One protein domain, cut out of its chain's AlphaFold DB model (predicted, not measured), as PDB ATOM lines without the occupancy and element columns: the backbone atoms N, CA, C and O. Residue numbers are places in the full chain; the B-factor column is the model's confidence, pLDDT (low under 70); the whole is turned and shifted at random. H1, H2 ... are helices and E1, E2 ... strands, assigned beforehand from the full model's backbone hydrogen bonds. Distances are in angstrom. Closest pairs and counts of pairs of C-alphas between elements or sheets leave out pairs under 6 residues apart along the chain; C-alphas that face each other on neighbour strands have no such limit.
ATOM      1  N   LYS A  40      16.599 -29.528 -34.907       66.12
ATOM      2  CA  LYS A  40      17.499 -28.692 -34.094       66.12
ATOM      3  C   LYS A  40      18.765 -29.431 -33.658       66.12
ATOM      4  O   LYS A  40      19.837 -28.846 -33.669       66.12
ATOM      5  N   ASP A  41      18.635 -30.717 -33.344       71.75
ATOM      6  CA  ASP A  41      19.739 -31.545 -32.861       71.75
ATOM      7  C   ASP A  41      20.808 -31.797 -33.933       71.75
ATOM      8  O   ASP A  41      21.991 -31.895 -33.620       71.75
ATOM      9  N   LEU A  42      20.410 -31.857 -35.208       79.38
ATOM     10  CA  LEU A  42      21.298 -32.179 -36.328       79.38
ATOM     11  C   LEU A  42      21.864 -30.944 -37.034       79.38
ATOM     12  O   LEU A  42      22.770 -31.065 -37.859       79.38
ATOM     13  N   VAL A  43      21.330 -29.763 -36.726       82.44
ATOM     14  CA  VAL A  43      21.779 -28.500 -37.307       82.44
ATOM     15  C   VAL A  43      23.049 -28.022 -36.608       82.44
ATOM     16  O   VAL A  43      23.173 -28.048 -35.378       82.44
ATOM     17  N   VAL A  44      24.005 -27.561 -37.411       81.50
ATOM     18  CA  VAL A  44      25.281 -27.041 -36.929       81.50
ATOM     19  C   VAL A  44      25.604 -25.708 -37.588       81.50
ATOM     20  O   VAL A  44      25.597 -25.586 -38.816       81.50
ATOM     21  N   GLU A  45      25.935 -24.729 -36.749       82.44
ATOM     22  CA  GLU A  45      26.504 -23.454 -37.170       82.44
ATOM     23  C   GLU A  45      27.987 -23.614 -37.539       82.44
ATOM     24  O   GLU A  45      28.779 -24.235 -36.820       82.44
ATOM     25  N   VAL A  46      28.374 -23.060 -38.685       79.69
ATOM     26  CA  VAL A  46      29.734 -23.128 -39.228       79.69
ATOM     27  C   VAL A  46      30.318 -21.732 -39.376       79.69
ATOM     28  O   VAL A  46      29.608 -20.785 -39.711       79.69
ATOM     29  N   ASP A  47      31.620 -21.607 -39.128       82.00
ATOM     30  CA  ASP A  47      32.284 -20.307 -39.135       82.00
ATOM     31  C   ASP A  47      32.471 -19.794 -40.564       82.00
ATOM     32  O   ASP A  47      32.736 -20.553 -41.507       82.00
ATOM     33  N   TRP A  48      32.371 -18.474 -40.714       82.06
ATOM     34  CA  TRP A  48      32.895 -17.796 -41.887       82.06
ATOM     35  C   TRP A  48      34.411 -17.699 -41.744       82.06
ATOM     36  O   TRP A  48      34.916 -17.049 -40.831       82.06
ATOM     37  N   ILE A  49      35.135 -18.358 -42.643       79.50
ATOM     38  CA  ILE A  49      36.601 -18.386 -42.629       79.50
ATOM     39  C   ILE A  49      37.213 -17.514 -43.727       79.50
ATOM     40  O   ILE A  49      38.430 -17.370 -43.777       79.50
ATOM     41  N   GLY A  50      36.377 -16.928 -44.590       74.06
ATOM     42  CA  GLY A  50      36.770 -16.111 -45.735       74.06
ATOM     43  C   GLY A  50      36.446 -16.782 -47.078       74.06
ATOM     44  O   GLY A  50      36.476 -18.013 -47.182       74.06
ATOM     45  N   PRO A  51      36.130 -16.015 -48.136       66.31
ATOM     46  CA  PRO A  51      35.813 -16.561 -49.450       66.31
ATOM     47  C   PRO A  51      37.005 -17.341 -50.002       66.31
ATOM     48  O   PRO A  51      38.092 -16.802 -50.196       66.31
ATOM     49  N   GLY A  52      36.799 -18.635 -50.252       60.88
ATOM     50  CA  GLY A  52      37.766 -19.460 -50.966       60.88
ATOM     51  C   GLY A  52      39.171 -19.480 -50.357       60.88
ATOM     52  O   GLY A  52      40.129 -19.432 -51.127       60.88
ATOM     53  N   VAL A  53      39.300 -19.628 -49.027       53.78
ATOM     54  CA  VAL A  53      40.549 -19.589 -48.206       53.78
ATOM     55  C   VAL A  53      41.657 -20.582 -48.612       53.78
ATOM     56  O   VAL A  53      42.639 -20.748 -47.899       53.78
ATOM     57  N   ARG A  54      41.570 -21.206 -49.793       47.72
ATOM     58  CA  ARG A  54      42.616 -21.190 -50.848       47.72
ATOM     59  C   ARG A  54      42.211 -22.172 -51.954       47.72
ATOM     60  O   ARG A  54      42.551 -23.346 -51.863       47.72
ATOM     61  N   LYS A  55      41.461 -21.753 -52.983       51.50
ATOM     62  CA  LYS A  55      41.152 -22.567 -54.198       51.50
ATOM     63  C   LYS A  55      40.590 -23.994 -53.965       51.50
ATOM     64  O   LYS A  55      40.585 -24.800 -54.892       51.50
ATOM     65  N   ASN A  56      40.121 -24.346 -52.764       65.50
ATOM     66  CA  ASN A  56      39.782 -25.727 -52.422       65.50
ATOM     67  C   ASN A  56      38.335 -25.853 -51.937       65.50
ATOM     68  O   ASN A  56      38.024 -25.645 -50.765       65.50
ATOM     69  N   SER A  57      37.456 -26.292 -52.840       71.12
ATOM     70  CA  SER A  57      36.049 -26.604 -52.548       71.12
ATOM     71  C   SER A  57      35.869 -27.716 -51.506       71.12
ATOM     72  O   SER A  57      34.751 -27.973 -51.055       71.12
ATOM     73  N   ARG A  58      36.952 -28.396 -51.098       72.19
ATOM     74  CA  ARG A  58      36.917 -29.393 -50.028       72.19
ATOM     75  C   ARG A  58      36.866 -28.761 -48.638       72.19
ATOM     76  O   ARG A  58      36.368 -29.447 -47.751       72.19
ATOM     77  N   THR A  59      37.356 -27.540 -48.426       76.62
ATOM     78  CA  THR A  59      37.466 -26.943 -47.077       76.62
ATOM     79  C   THR A  59      36.462 -25.826 -46.817       76.62
ATOM     80  O   THR A  59      36.118 -25.590 -45.667       76.62
ATOM     81  N   SER A  60      35.947 -25.174 -47.863       81.44
ATOM     82  CA  SER A  60      34.905 -24.145 -47.747       81.44
ATOM     83  C   SER A  60      33.917 -24.180 -48.913       81.44
ATOM     84  O   SER A  60      34.162 -24.813 -49.950       81.44
ATOM     85  N   ASN A  61      32.755 -23.550 -48.737       78.38
ATOM     86  CA  ASN A  61      31.834 -23.263 -49.836       78.38
ATOM     87  C   ASN A  61      32.249 -21.983 -50.601       78.38
ATOM     88  O   ASN A  61      33.211 -21.309 -50.235       78.38
ATOM     89  N   SER A  62      31.537 -21.655 -51.684       77.12
ATOM     90  CA  SER A  62      31.834 -20.485 -52.529       77.12
ATOM     91  C   SER A  62      31.717 -19.140 -51.804       77.12
ATOM     92  O   SER A  62      32.337 -18.178 -52.241       77.12
ATOM     93  N   LEU A  63      30.967 -19.074 -50.699       76.69
ATOM     94  CA  LEU A  63      30.791 -17.866 -49.886       76.69
ATOM     95  C   LEU A  63      31.786 -17.768 -48.718       76.69
ATOM     96  O   LEU A  63      31.826 -16.752 -48.028       76.69
ATOM     97  N   GLY A  64      32.612 -18.799 -48.507       81.38
ATOM     98  CA  GLY A  64      33.655 -18.796 -47.484       81.38
ATOM     99  C   GLY A  64      33.283 -19.412 -46.140       81.38
ATOM    100  O   GLY A  64      33.985 -19.184 -45.158       81.38
ATOM    101  N   PHE A  65      32.210 -20.201 -46.077       81.69
ATOM    102  CA  PHE A  65      31.866 -20.962 -44.873       81.69
ATOM    103  C   PHE A  65      32.599 -22.304 -44.828       81.69
ATOM    104  O   PHE A  65      32.714 -22.977 -45.859       81.69
ATOM    105  N   GLU A  66      33.086 -22.686 -43.643       82.38
ATOM    106  CA  GLU A  66      33.816 -23.941 -43.412       82.38
ATOM    107  C   GLU A  66      32.959 -25.172 -43.766       82.38
ATOM    108  O   GLU A  66      31.772 -25.236 -43.449       82.38
ATOM    109  N   ARG A  67      33.577 -26.174 -44.406       81.69
ATOM    110  CA  ARG A  67      32.994 -27.506 -44.634       81.69
ATOM    111  C   ARG A  67      33.593 -28.532 -43.678       81.69
ATOM    112  O   ARG A  67      34.793 -28.541 -43.422       81.69
ATOM    113  N   GLY A  68      32.781 -29.482 -43.243       80.75
ATOM    114  CA  GLY A  68      33.156 -30.631 -42.425       80.75
ATOM    115  C   GLY A  68      33.098 -30.363 -40.924       80.75
ATOM    116  O   GLY A  68      33.221 -31.309 -40.142       80.75
ATOM    117  N   ARG A  69      32.874 -29.113 -40.501       82.06
ATOM    118  CA  ARG A  69      32.695 -28.769 -39.086       82.06
ATOM    119  C   ARG A  69      31.446 -29.426 -38.505       82.06
ATOM    120  O   ARG A  69      31.502 -29.901 -37.369       82.06
ATOM    121  N   SER A  70      30.379 -29.542 -39.303       84.44
ATOM    122  CA  SER A  70      29.155 -30.247 -38.910       84.44
ATOM    123  C   SER A  70      29.452 -31.647 -38.377       84.44
ATOM    124  O   SER A  70      29.035 -31.999 -37.277       84.44
ATOM    125  N   TRP A  71      30.298 -32.410 -39.072       86.06
ATOM    126  CA  TRP A  71      30.646 -33.768 -38.655       86.06
ATOM    127  C   TRP A  71      31.414 -33.826 -37.339       86.06
ATOM    128  O   TRP A  71      31.117 -34.670 -36.495       86.06
ATOM    129  N   LYS A  72      32.367 -32.914 -37.123       83.12
ATOM    130  CA  LYS A  72      33.118 -32.854 -35.858       83.12
ATOM    131  C   LYS A  72      32.175 -32.614 -34.679       83.12
ATOM    132  O   LYS A  72      32.244 -33.323 -33.678       83.12
ATOM    133  N   ILE A  73      31.271 -31.646 -34.826       84.25
ATOM    134  CA  ILE A  73      30.314 -31.270 -33.781       84.25
ATOM    135  C   ILE A  73      29.290 -32.386 -33.553       84.25
ATOM    136  O   ILE A  73      29.049 -32.767 -32.409       84.25
ATOM    137  N   LEU A  74      28.724 -32.959 -34.617       85.94
ATOM    138  CA  LEU A  74      27.744 -34.040 -34.496       85.94
ATOM    139  C   LEU A  74      28.354 -35.318 -33.921       85.94
ATOM    140  O   LEU A  74      27.675 -35.994 -33.160       85.94
ATOM    141  N   LYS A  75      29.619 -35.641 -34.219       85.31
ATOM    142  CA  LYS A  75      30.306 -36.771 -33.573       85.31
ATOM    143  C   LYS A  75      30.460 -36.542 -32.073       85.31
ATOM    144  O   LYS A  75      30.193 -37.454 -31.300       85.31
ATOM    145  N   ALA A  76      30.855 -35.335 -31.669       84.06
ATOM    146  CA  ALA A  76      31.001 -34.992 -30.257       84.06
ATOM    147  C   ALA A  76      29.659 -35.027 -29.503       84.06
ATOM    148  O   ALA A  76      29.617 -35.449 -28.353       84.06
ATOM    149  N   ARG A  77      28.562 -34.606 -30.148       85.00
ATOM    150  CA  ARG A  77      27.215 -34.612 -29.549       85.00
ATOM    151  C   ARG A  77      26.552 -35.993 -29.563       85.00
ATOM    152  O   ARG A  77      25.852 -36.345 -28.621       85.00
ATOM    153  N   PHE A  78      26.755 -36.763 -30.630       85.81
ATOM    154  CA  PHE A  78      26.043 -38.010 -30.903       85.81
ATOM    155  C   PHE A  78      26.991 -39.075 -31.459       85.81
ATOM    156  O   PHE A  78      26.891 -39.496 -32.612       85.81
ATOM    157  N   GLU A  79      27.917 -39.545 -30.628       85.62
ATOM    158  CA  GLU A  79      28.940 -40.514 -31.039       85.62
ATOM    159  C   GLU A  79      28.344 -41.767 -31.709       85.62
ATOM    160  O   GLU A  79      28.857 -42.239 -32.722       85.62
ATOM    161  N   LYS A  80      27.190 -42.241 -31.218       84.19
ATOM    162  CA  LYS A  80      26.482 -43.427 -31.735       84.19
ATOM    163  C   LYS A  80      26.004 -43.296 -33.193       84.19
ATOM    164  O   LYS A  80      25.753 -44.311 -33.843       84.19
ATOM    165  N   LEU A  81      25.906 -42.078 -33.738       83.50
ATOM    166  CA  LEU A  81      25.563 -41.855 -35.152       83.50
ATOM    167  C   LEU A  81      26.677 -42.279 -36.118       83.50
ATOM    168  O   LEU A  81      26.438 -42.395 -37.322       83.50
ATOM    169  N   TYR A  82      27.883 -42.513 -35.609       83.25
ATOM    170  CA  TYR A  82      29.040 -42.925 -36.387       83.25
ATOM    171  C   TYR A  82      29.285 -44.409 -36.103       83.25
ATOM    172  O   TYR A  82      29.697 -44.785 -35.008       83.25
ATOM    173  N   ASN A  83      28.988 -45.280 -37.074       70.62
ATOM    174  CA  ASN A  83      29.284 -46.711 -36.941       70.62
ATOM    175  C   ASN A  83      30.808 -46.928 -36.796       70.62
ATOM    176  O   ASN A  83      31.581 -46.085 -37.241       70.62
ATOM    177  N   LYS A  84      31.266 -48.044 -36.204       63.53
ATOM    178  CA  LYS A  84      32.713 -48.299 -35.998       63.53
ATOM    179  C   LYS A  84      33.542 -48.113 -37.282       63.53
ATOM    180  O   LYS A  84      34.602 -47.500 -37.255       63.53
ATOM    181  N   GLU A  85      32.988 -48.529 -38.421       61.06
ATOM    182  CA  GLU A  85      33.628 -48.447 -39.738       61.06
ATOM    183  C   GLU A  85      33.856 -47.003 -40.246       61.06
ATOM    184  O   GLU A  85      34.831 -46.735 -40.951       61.06
ATOM    185  N   THR A  86      32.986 -46.055 -39.878       59.84
ATOM    186  CA  THR A  86      33.137 -44.614 -40.169       59.84
ATOM    187  C   THR A  86      33.781 -43.847 -39.012       59.84
ATOM    188  O   THR A  86      34.434 -42.831 -39.248       59.84
ATOM    189  N   ALA A  87      33.658 -44.338 -37.777       53.03
ATOM    190  CA  ALA A  87      34.230 -43.735 -36.578       53.03
ATOM    191  C   ALA A  87      35.766 -43.802 -36.567       53.03
ATOM    192  O   ALA A  87      36.398 -42.830 -36.137       53.03
ATOM    193  N   GLU A  88      36.339 -44.899 -37.080       46.19
ATOM    194  CA  GLU A  88      37.788 -45.147 -37.177       46.19
ATOM    195  C   GLU A  88      38.448 -44.455 -38.385       46.19
ATOM    196  O   GLU A  88      39.642 -44.165 -38.358       46.19
ATOM    197  N   LYS A  89      37.686 -44.124 -39.439       48.62
ATOM    198  CA  LYS A  89      38.220 -43.568 -40.702       48.62
ATOM    199  C   LYS A  89      38.087 -42.053 -40.850       48.62
ATOM    200  O   LYS A  89      38.249 -41.533 -41.952       48.62
ATOM    201  N   LEU A  90      37.878 -41.316 -39.761       48.47
ATOM    202  CA  LEU A  90      37.984 -39.850 -39.753       48.47
ATOM    203  C   LEU A  90      39.457 -39.405 -39.756       48.47
ATOM    204  O   LEU A  90      39.893 -38.605 -38.933       48.47
ATOM    205  N   ILE A  91      40.240 -39.938 -40.691       41.72
ATOM    206  CA  ILE A  91      41.565 -39.412 -40.999       41.72
ATOM    207  C   ILE A  91      41.330 -37.998 -41.555       41.72
ATOM    208  O   ILE A  91      40.470 -37.844 -42.428       41.72
ATOM    209  N   PRO A  92      42.073 -36.964 -41.118       43.97
ATOM    210  CA  PRO A  92      41.872 -35.572 -41.545       43.97
ATOM    211  C   PRO A  92      41.818 -35.362 -43.073       43.97
ATOM    212  O   PRO A  92      41.286 -34.360 -43.546       43.97
ATOM    213  N   SER A  93      42.347 -36.315 -43.847       41.28
ATOM    214  CA  SER A  93      42.401 -36.326 -45.309       41.28
ATOM    215  C   SER A  93      41.412 -37.283 -46.003       41.28
ATOM    216  O   SER A  93      41.196 -37.130 -47.207       41.28
ATOM    217  N   LEU A  94      40.767 -38.221 -45.295       42.66
ATOM    218  CA  LEU A  94      39.799 -39.169 -45.870       42.66
ATOM    219  C   LEU A  94      38.410 -38.930 -45.276       42.66
ATOM    220  O   LEU A  94      38.039 -39.420 -44.217       42.66
ATOM    221  N   LYS A  95      37.629 -38.134 -46.009       57.09
ATOM    222  CA  LYS A  95      36.238 -37.774 -45.717       57.09
ATOM    223  C   LYS A  95      35.310 -38.986 -45.820       57.09
ATOM    224  O   LYS A  95      34.617 -39.153 -46.828       57.09
ATOM    225  N   VAL A  96      35.268 -39.828 -44.797       63.91
ATOM    226  CA  VAL A  96      34.195 -40.817 -44.692       63.91
ATOM    227  C   VAL A  96      33.044 -40.167 -43.937       63.91
ATOM    228  O   VAL A  96      32.997 -40.167 -42.712       63.91
ATOM    229  N   ASN A  97      32.135 -39.545 -44.687       77.62
ATOM    230  CA  ASN A  97      30.881 -39.075 -44.114       77.62
ATOM    231  C   ASN A  97      30.118 -40.275 -43.519       77.62
ATOM    232  O   ASN A  97      30.173 -41.364 -44.109       77.62
ATOM    233  N   PRO A  98      29.390 -40.092 -42.405       84.75
ATOM    234  CA  PRO A  98      28.608 -41.167 -41.814       84.75
ATOM    235  C   PRO A  98      27.577 -41.702 -42.813       84.75
ATOM    236  O   PRO A  98      27.139 -41.011 -43.741       84.75
ATOM    237  N   ARG A  99      27.193 -42.961 -42.621       88.81
ATOM    238  CA  ARG A  99      26.042 -43.557 -43.297       88.81
ATOM    239  C   ARG A  99      24.847 -43.522 -42.360       88.81
ATOM    240  O   ARG A  99      25.015 -43.581 -41.144       88.81
ATOM    241  N   VAL A 100      23.657 -43.447 -42.939       85.44
ATOM    242  CA  VAL A 100      22.419 -43.620 -42.185       85.44
ATOM    243  C   VAL A 100      22.433 -44.982 -41.498       85.44
ATOM    244  O   VAL A 100      22.646 -46.001 -42.148       85.44
ATOM    245  N   ASN A 101      22.170 -44.983 -40.197       89.69
ATOM    246  CA  ASN A 101      22.006 -46.168 -39.366       89.69
ATOM    247  C   ASN A 101      20.746 -46.006 -38.496       89.69
ATOM    248  O   ASN A 101      20.052 -44.991 -38.571       89.69
ATOM    249  N   GLU A 102      20.470 -46.979 -37.634       90.62
ATOM    250  CA  GLU A 102      19.308 -46.936 -36.737       90.62
ATOM    251  C   GLU A 102      19.293 -45.717 -35.803       90.62
ATOM    252  O   GLU A 102      18.228 -45.195 -35.486       90.62
ATOM    253  N   GLU A 103      20.452 -45.199 -35.392       89.81
ATOM    254  CA  GLU A 103      20.523 -44.001 -34.546       89.81
ATOM    255  C   GLU A 103      20.099 -42.745 -35.317       89.81
ATOM    256  O   GLU A 103      19.360 -41.915 -34.786       89.81
ATOM    257  N   TRP A 104      20.472 -42.640 -36.598       87.50
ATOM    258  CA  TRP A 104      19.956 -41.591 -37.478       87.50
ATOM    259  C   TRP A 104      18.443 -41.683 -37.628       87.50
ATOM    260  O   TRP A 104      17.791 -40.647 -37.624       87.50
ATOM    261  N   ILE A 105      17.884 -42.892 -37.708       84.62
ATOM    262  CA  ILE A 105      16.438 -43.117 -37.850       84.62
ATOM    263  C   ILE A 105      15.681 -42.780 -36.558       84.62
ATOM    264  O   ILE A 105      14.583 -42.224 -36.612       84.62
ATOM    265  N   LYS A 106      16.262 -43.082 -35.390       85.44
ATOM    266  CA  LYS A 106      15.705 -42.693 -34.081       85.44
ATOM    267  C   LYS A 106      15.627 -41.190 -33.930       85.44
ATOM    268  O   LYS A 106      14.639 -40.685 -33.402       85.44
ATOM    269  N   ILE A 107      16.673 -40.500 -34.388       81.00
ATOM    270  CA  ILE A 107      16.645 -39.058 -34.489       81.00
ATOM    271  C   ILE A 107      15.573 -38.721 -35.511       81.00
ATOM    272  O   ILE A 107      14.545 -38.254 -35.042       81.00
ATOM    273  N   ASP A 108      15.750 -39.012 -36.813       78.81
ATOM    274  CA  ASP A 108      14.823 -38.786 -37.942       78.81
ATOM    275  C   ASP A 108      14.267 -40.022 -38.648       78.81
ATOM    276  O   ASP A 108      14.957 -40.595 -39.491       78.81
ATOM    277  N   PRO A 109      12.972 -40.358 -38.455       81.00
ATOM    278  CA  PRO A 109      12.335 -41.442 -39.190       81.00
ATOM    279  C   PRO A 109      12.409 -41.304 -40.716       81.00
ATOM    280  O   PRO A 109      12.390 -42.326 -41.402       81.00
ATOM    281  N   ALA A 110      12.544 -40.089 -41.268       76.88
ATOM    282  CA  ALA A 110      12.710 -39.882 -42.709       76.88
ATOM    283  C   ALA A 110      13.995 -40.532 -43.256       76.88
ATOM    284  O   ALA A 110      14.031 -40.959 -44.414       76.88
ATOM    285  N   TYR A 111      15.026 -40.707 -42.421       79.81
ATOM    286  CA  TYR A 111      16.233 -41.432 -42.812       79.81
ATOM    287  C   TYR A 111      15.989 -42.915 -43.093       79.81
ATOM    288  O   TYR A 111      16.803 -43.524 -43.782       79.81
ATOM    289  N   ARG A 112      14.874 -43.506 -42.639       83.38
ATOM    290  CA  ARG A 112      14.571 -44.929 -42.870       83.38
ATOM    291  C   ARG A 112      14.588 -45.297 -44.354       83.38
ATOM    292  O   ARG A 112      15.059 -46.371 -44.712       83.38
ATOM    293  N   LEU A 113      14.146 -44.389 -45.223       82.00
ATOM    294  CA  LEU A 113      14.146 -44.575 -46.682       82.00
ATOM    295  C   LEU A 113      15.557 -44.575 -47.298       82.00
ATOM    296  O   LEU A 113      15.738 -44.831 -48.489       82.00
ATOM    297  N   HIS A 114      16.564 -44.264 -46.489       83.88
ATOM    298  CA  HIS A 114      17.939 -44.045 -46.895       83.88
ATOM    299  C   HIS A 114      18.925 -44.831 -46.026       83.88
ATOM    300  O   HIS A 114      20.081 -44.424 -45.938       83.88
ATOM    301  N   LEU A 115      18.500 -45.945 -45.414       84.88
ATOM    302  CA  LEU A 115      19.385 -46.822 -44.644       84.88
ATOM    303  C   LEU A 115      20.650 -47.173 -45.447       84.88
ATOM    304  O   LEU A 115      20.602 -47.370 -46.667       84.88
ATOM    305  N   ASP A 116      21.797 -47.143 -44.766       87.75
ATOM    306  CA  ASP A 116      23.145 -47.334 -45.309       87.75
ATOM    307  C   ASP A 116      23.589 -46.329 -46.383       87.75
ATOM    308  O   ASP A 116      24.721 -46.399 -46.884       87.75
ATOM    309  N   LYS A 117      22.755 -45.347 -46.749       83.50
ATOM    310  CA  LYS A 117      23.164 -44.295 -47.684       83.50
ATOM    311  C   LYS A 117      24.133 -43.344 -46.998       83.50
ATOM    312  O   LYS A 117      24.003 -43.012 -45.821       83.50
ATOM    313  N   ARG A 118      25.121 -42.891 -47.770       87.50
ATOM    314  CA  ARG A 118      26.090 -41.893 -47.322       87.50
ATOM    315  C   ARG A 118      25.379 -40.566 -47.076       87.50
ATOM    316  O   ARG A 118      24.589 -40.132 -47.914       87.50
ATOM    317  N   LEU A 119      25.699 -39.915 -45.966       87.19
ATOM    318  CA  LEU A 119      25.260 -38.558 -45.674       87.19
ATOM    319  C   LEU A 119      26.241 -37.540 -46.263       87.19
ATOM    320  O   LEU A 119      27.425 -37.812 -46.447       87.19
ATOM    321  N   VAL A 120      25.757 -36.353 -46.586       86.38
ATOM    322  CA  VAL A 120      26.550 -35.200 -47.006       86.38
ATOM    323  C   VAL A 120      26.121 -33.992 -46.194       86.38
ATOM    324  O   VAL A 120      24.982 -33.892 -45.757       86.38
ATOM    325  N   GLU A 121      27.063 -33.088 -45.971       86.06
ATOM    326  CA  GLU A 121      26.789 -31.821 -45.313       86.06
ATOM    327  C   GLU A 121      26.185 -30.878 -46.349       86.06
ATOM    328  O   GLU A 121      26.801 -30.594 -47.385       86.06
ATOM    329  N   HIS A 122      24.974 -30.414 -46.074       84.00
ATOM    330  CA  HIS A 122      24.267 -29.469 -46.917       84.00
ATOM    331  C   HIS A 122      24.131 -28.128 -46.186       84.00
ATOM    332  O   HIS A 122      23.701 -28.074 -45.036       84.00
ATOM    333  N   HIS A 123      24.537 -27.044 -46.853       78.69
ATOM    334  CA  HIS A 123      24.297 -25.677 -46.392       78.69
ATOM    335  C   HIS A 123      22.917 -25.243 -46.872       78.69
ATOM    336  O   HIS A 123      22.659 -25.308 -48.069       78.69
ATOM    337  N   LEU A 124      22.078 -24.750 -45.964       72.25
ATOM    338  CA  LEU A 124      20.658 -24.479 -46.235       72.25
ATOM    339  C   LEU A 124      20.393 -23.406 -47.279       72.25
ATOM    340  O   LEU A 124      19.346 -23.378 -47.908       72.25
ATOM    341  N   ASN A 125      21.321 -22.472 -47.394       59.31
ATOM    342  CA  ASN A 125      21.149 -21.269 -48.188       59.31
ATOM    343  C   ASN A 125      22.511 -20.657 -48.563       59.31
ATOM    344  O   ASN A 125      22.603 -19.472 -48.841       59.31
ATOM    345  N   HIS A 126      23.587 -21.455 -48.561       63.38
ATOM    346  CA  HIS A 126      24.994 -21.018 -48.631       63.38
ATOM    347  C   HIS A 126      25.541 -20.271 -47.398       63.38
ATOM    348  O   HIS A 126      26.728 -19.942 -47.386       63.38
ATOM    349  N   TYR A 127      24.743 -20.063 -46.348       66.06
ATOM    350  CA  TYR A 127      25.159 -19.362 -45.127       66.06
ATOM    351  C   TYR A 127      25.801 -20.311 -44.097       66.06
ATOM    352  O   TYR A 127      26.031 -21.500 -44.354       66.06
ATOM    353  N   GLY A 128      26.081 -19.767 -42.910       71.31
ATOM    354  CA  GLY A 128      26.733 -20.433 -41.782       71.31
ATOM    355  C   GLY A 128      25.899 -21.495 -41.069       71.31
ATOM    356  O   GLY A 128      26.179 -21.781 -39.916       71.31
ATOM    357  N   ILE A 129      24.886 -22.080 -41.714       79.81
ATOM    358  CA  ILE A 129      24.062 -23.151 -41.138       79.81
ATOM    359  C   ILE A 129      24.116 -24.376 -42.046       79.81
ATOM    360  O   ILE A 129      23.886 -24.288 -43.257       79.81
ATOM    361  N   THR A 130      24.400 -25.527 -41.441       82.00
ATOM    362  CA  THR A 130      24.531 -26.815 -42.126       82.00
ATOM    363  C   THR A 130      23.717 -27.908 -41.452       82.00
ATOM    364  O   THR A 130      23.471 -27.859 -40.245       82.00
ATOM    365  N   TYR A 131      23.331 -28.917 -42.230       85.25
ATOM    366  CA  TYR A 131      22.711 -30.136 -41.721       85.25
ATOM    367  C   TYR A 131      23.125 -31.361 -42.557       85.25
ATOM    368  O   TYR A 131      23.506 -31.221 -43.727       85.25
ATOM    369  N   PRO A 132      23.079 -32.566 -41.971       87.06
ATOM    370  CA  PRO A 132      23.290 -33.813 -42.691       87.06
ATOM    371  C   PRO A 132      22.099 -34.123 -43.600       87.06
ATOM    372  O   PRO A 132      20.950 -33.990 -43.194       87.06
ATOM    373  N   LEU A 133      22.372 -34.582 -44.817       84.62
ATOM    374  CA  LEU A 133      21.357 -35.013 -45.774       84.62
ATOM    375  C   LEU A 133      21.840 -36.263 -46.524       84.62
ATOM    376  O   LEU A 133      23.028 -36.342 -46.838       84.62
ATOM    377  N   PRO A 134      20.984 -37.242 -46.873       84.94
ATOM    378  CA  PRO A 134      21.409 -38.363 -47.704       84.94
ATOM    379  C   PRO A 134      21.909 -37.876 -49.065       84.94
ATOM    380  O   PRO A 134      21.269 -37.058 -49.726       84.94
ATOM    381  N   GLU A 135      23.042 -38.405 -49.522       84.19
ATOM    382  CA  GLU A 135      23.676 -37.983 -50.773       84.19
ATOM    383  C   GLU A 135      22.752 -38.150 -51.982       84.19
ATOM    384  O   GLU A 135      22.776 -37.326 -52.894       84.19
ATOM    385  N   SER A 136      21.930 -39.201 -51.991       78.38
ATOM    386  CA  SER A 136      20.929 -39.419 -53.036       78.38
ATOM    387  C   SER A 136      19.910 -38.284 -53.088       78.38
ATOM    388  O   SER A 136      19.606 -37.800 -54.171       78.38
ATOM    389  N   VAL A 137      19.436 -37.813 -51.931       76.69
ATOM    390  CA  VAL A 137      18.497 -36.686 -51.850       76.69
ATOM    391  C   VAL A 137      19.193 -35.407 -52.310       76.69
ATOM    392  O   VAL A 137      18.691 -34.719 -53.190       76.69
ATOM    393  N   HIS A 138      20.406 -35.149 -51.818       79.25
ATOM    394  CA  HIS A 138      21.192 -33.985 -52.233       79.25
ATOM    395  C   HIS A 138      21.449 -33.938 -53.750       79.25
ATOM    396  O   HIS A 138      21.484 -32.863 -54.343       79.25
ATOM    397  N   LYS A 139      21.679 -35.092 -54.390       74.88
ATOM    398  CA  LYS A 139      21.896 -35.180 -55.841       74.88
ATOM    399  C   LYS A 139      20.605 -34.995 -56.630       74.88
ATOM    400  O   LYS A 139      20.616 -34.245 -57.601       74.88
ATOM    401  N   ASN A 140      19.533 -35.664 -56.217       70.00
ATOM    402  CA  ASN A 140      18.264 -35.660 -56.942       70.00
ATOM    403  C   ASN A 140      17.577 -34.293 -56.906       70.00
ATOM    404  O   ASN A 140      16.946 -33.926 -57.885       70.00
ATOM    405  N   PHE A 141      17.752 -33.544 -55.814       67.25
ATOM    406  CA  PHE A 141      17.131 -32.234 -55.611       67.25
ATOM    407  C   PHE A 141      18.152 -31.093 -55.638       67.25
ATOM    408  O   PHE A 141      17.983 -30.068 -54.985       67.25
ATOM    409  N   LYS A 142      19.285 -31.277 -56.328       67.94
ATOM    410  CA  LYS A 142      20.387 -30.304 -56.310       67.94
ATOM    411  C   LYS A 142      19.927 -28.905 -56.743       67.94
ATOM    412  O   LYS A 142      20.418 -27.922 -56.201       67.94
ATOM    413  N   ASN A 143      19.023 -28.804 -57.712       62.88
ATOM    414  CA  ASN A 143      18.583 -27.511 -58.233       62.88
ATOM    415  C   ASN A 143      17.599 -26.831 -57.281       62.88
ATOM    416  O   ASN A 143      17.650 -25.624 -57.117       62.88
ATOM    417  N   GLU A 144      16.760 -27.599 -56.605       65.25
ATOM    418  CA  GLU A 144      15.798 -27.127 -55.614       65.25
ATOM    419  C   GLU A 144      16.497 -26.730 -54.307       65.25
ATOM    420  O   GLU A 144      16.082 -25.796 -53.629       65.25
ATOM    421  N   LEU A 145      17.587 -27.422 -53.968       64.88
ATOM    422  CA  LEU A 145      18.375 -27.204 -52.754       64.88
ATOM    423  C   LEU A 145      19.440 -26.100 -52.892       64.88
ATOM    424  O   LEU A 145      19.847 -25.523 -51.888       64.88
ATOM    425  N   HIS A 146      19.936 -25.832 -54.107       63.00
ATOM    426  CA  HIS A 146      20.979 -24.817 -54.376       63.00
ATOM    427  C   HIS A 146      20.513 -23.707 -55.327       63.00
ATOM    428  O   HIS A 146      21.305 -22.845 -55.707       63.00
ATOM    429  N   GLY A 147      19.257 -23.751 -55.762       49.38
ATOM    430  CA  GLY A 147      18.680 -22.799 -56.698       49.38
ATOM    431  C   GLY A 147      18.429 -21.447 -56.050       49.38
ATOM    432  O   GLY A 147      17.926 -21.345 -54.932       49.38
TER     433      GLY A 147
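Overview. This is residues 40 to 147 of the 157 residues of the protein "Tox-HNH-HHH domain-containing protein" of Candidatus Heimdallarchaeota archaeon LC_3 (UniProt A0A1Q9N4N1). A small two-stranded hairpin, E1 and E2, sits in the middle, with H1 on one side of it and H5, followed by H6, on the other. H3 and H4 make a corner at one end, and a loop within residues 40 to 68 reaches out at the other. The 108 printed residues include six named helices and two antiparallel strands, in the order H1 H2 H3 H4 E1 E2 H5 H6; the class is mixed, with under half of the residues in named elements. The whole is compact, with a radius of gyration of the C-alphas of 13.7 A and spans of 37 by 31 by 23 A.

Along the chain. After residues 40 to 68, H1 is residues 69 to 77, 12.5 A long, from C-alpha 69 at (32.695, -28.769, -39.086). H2 is residues 84 to 87, H3 102 to 107 and H4 109 to 114. E1 is residues 119 to 123, 12.9 A, and E2 129 to 134, 16.8 A. H5 is residues 135 to 140, and H6, residues 142 to 146, ends at C-alpha 146 (20.979, -24.817, -54.376).

Arrangement. E1 and E2 form a hairpin, antiparallel at 149 degrees, with N 120 and O 133 within hydrogen-bond range at 2.7 A. Residues 44 to 45 pair antiparallel with residues 129 to 130 of E2. The closest C-alphas of H1 and E2 are those of Ser 70 and Thr 130, 6.6 A apart; of E1 and H5, those of Leu 119 and Glu 135, 5.4 A. H3 and H4 only just touch, only at the corner, with 3 pairs of C-alphas within 8 A, the closest Ile 105 and Tyr 111 at 5.2 A. H5 and H6 are close but not clearly touching, His 138 and Leu 145 being their closest C-alphas at 7.4 A. H2 is apart from H1 and H3. Every O i to N i+4 pair is within hydrogen-bond range in H1, H3, H5 and H6; H4 has 0 of 2, with 2 of 3 O i to N i+3 pairs, and H2 is too short for an i+4 pair.

Size, cuts and confidence. The C-alphas farthest apart, of Arg 54 and Lys 106, are 38.3 A apart. The printed part has no cut; the link from H2 to H3 is long. Mean pLDDT of the printed part is 74.9, with residues 51 to 56, 84 to 96 and 141 to 147 among those under 70.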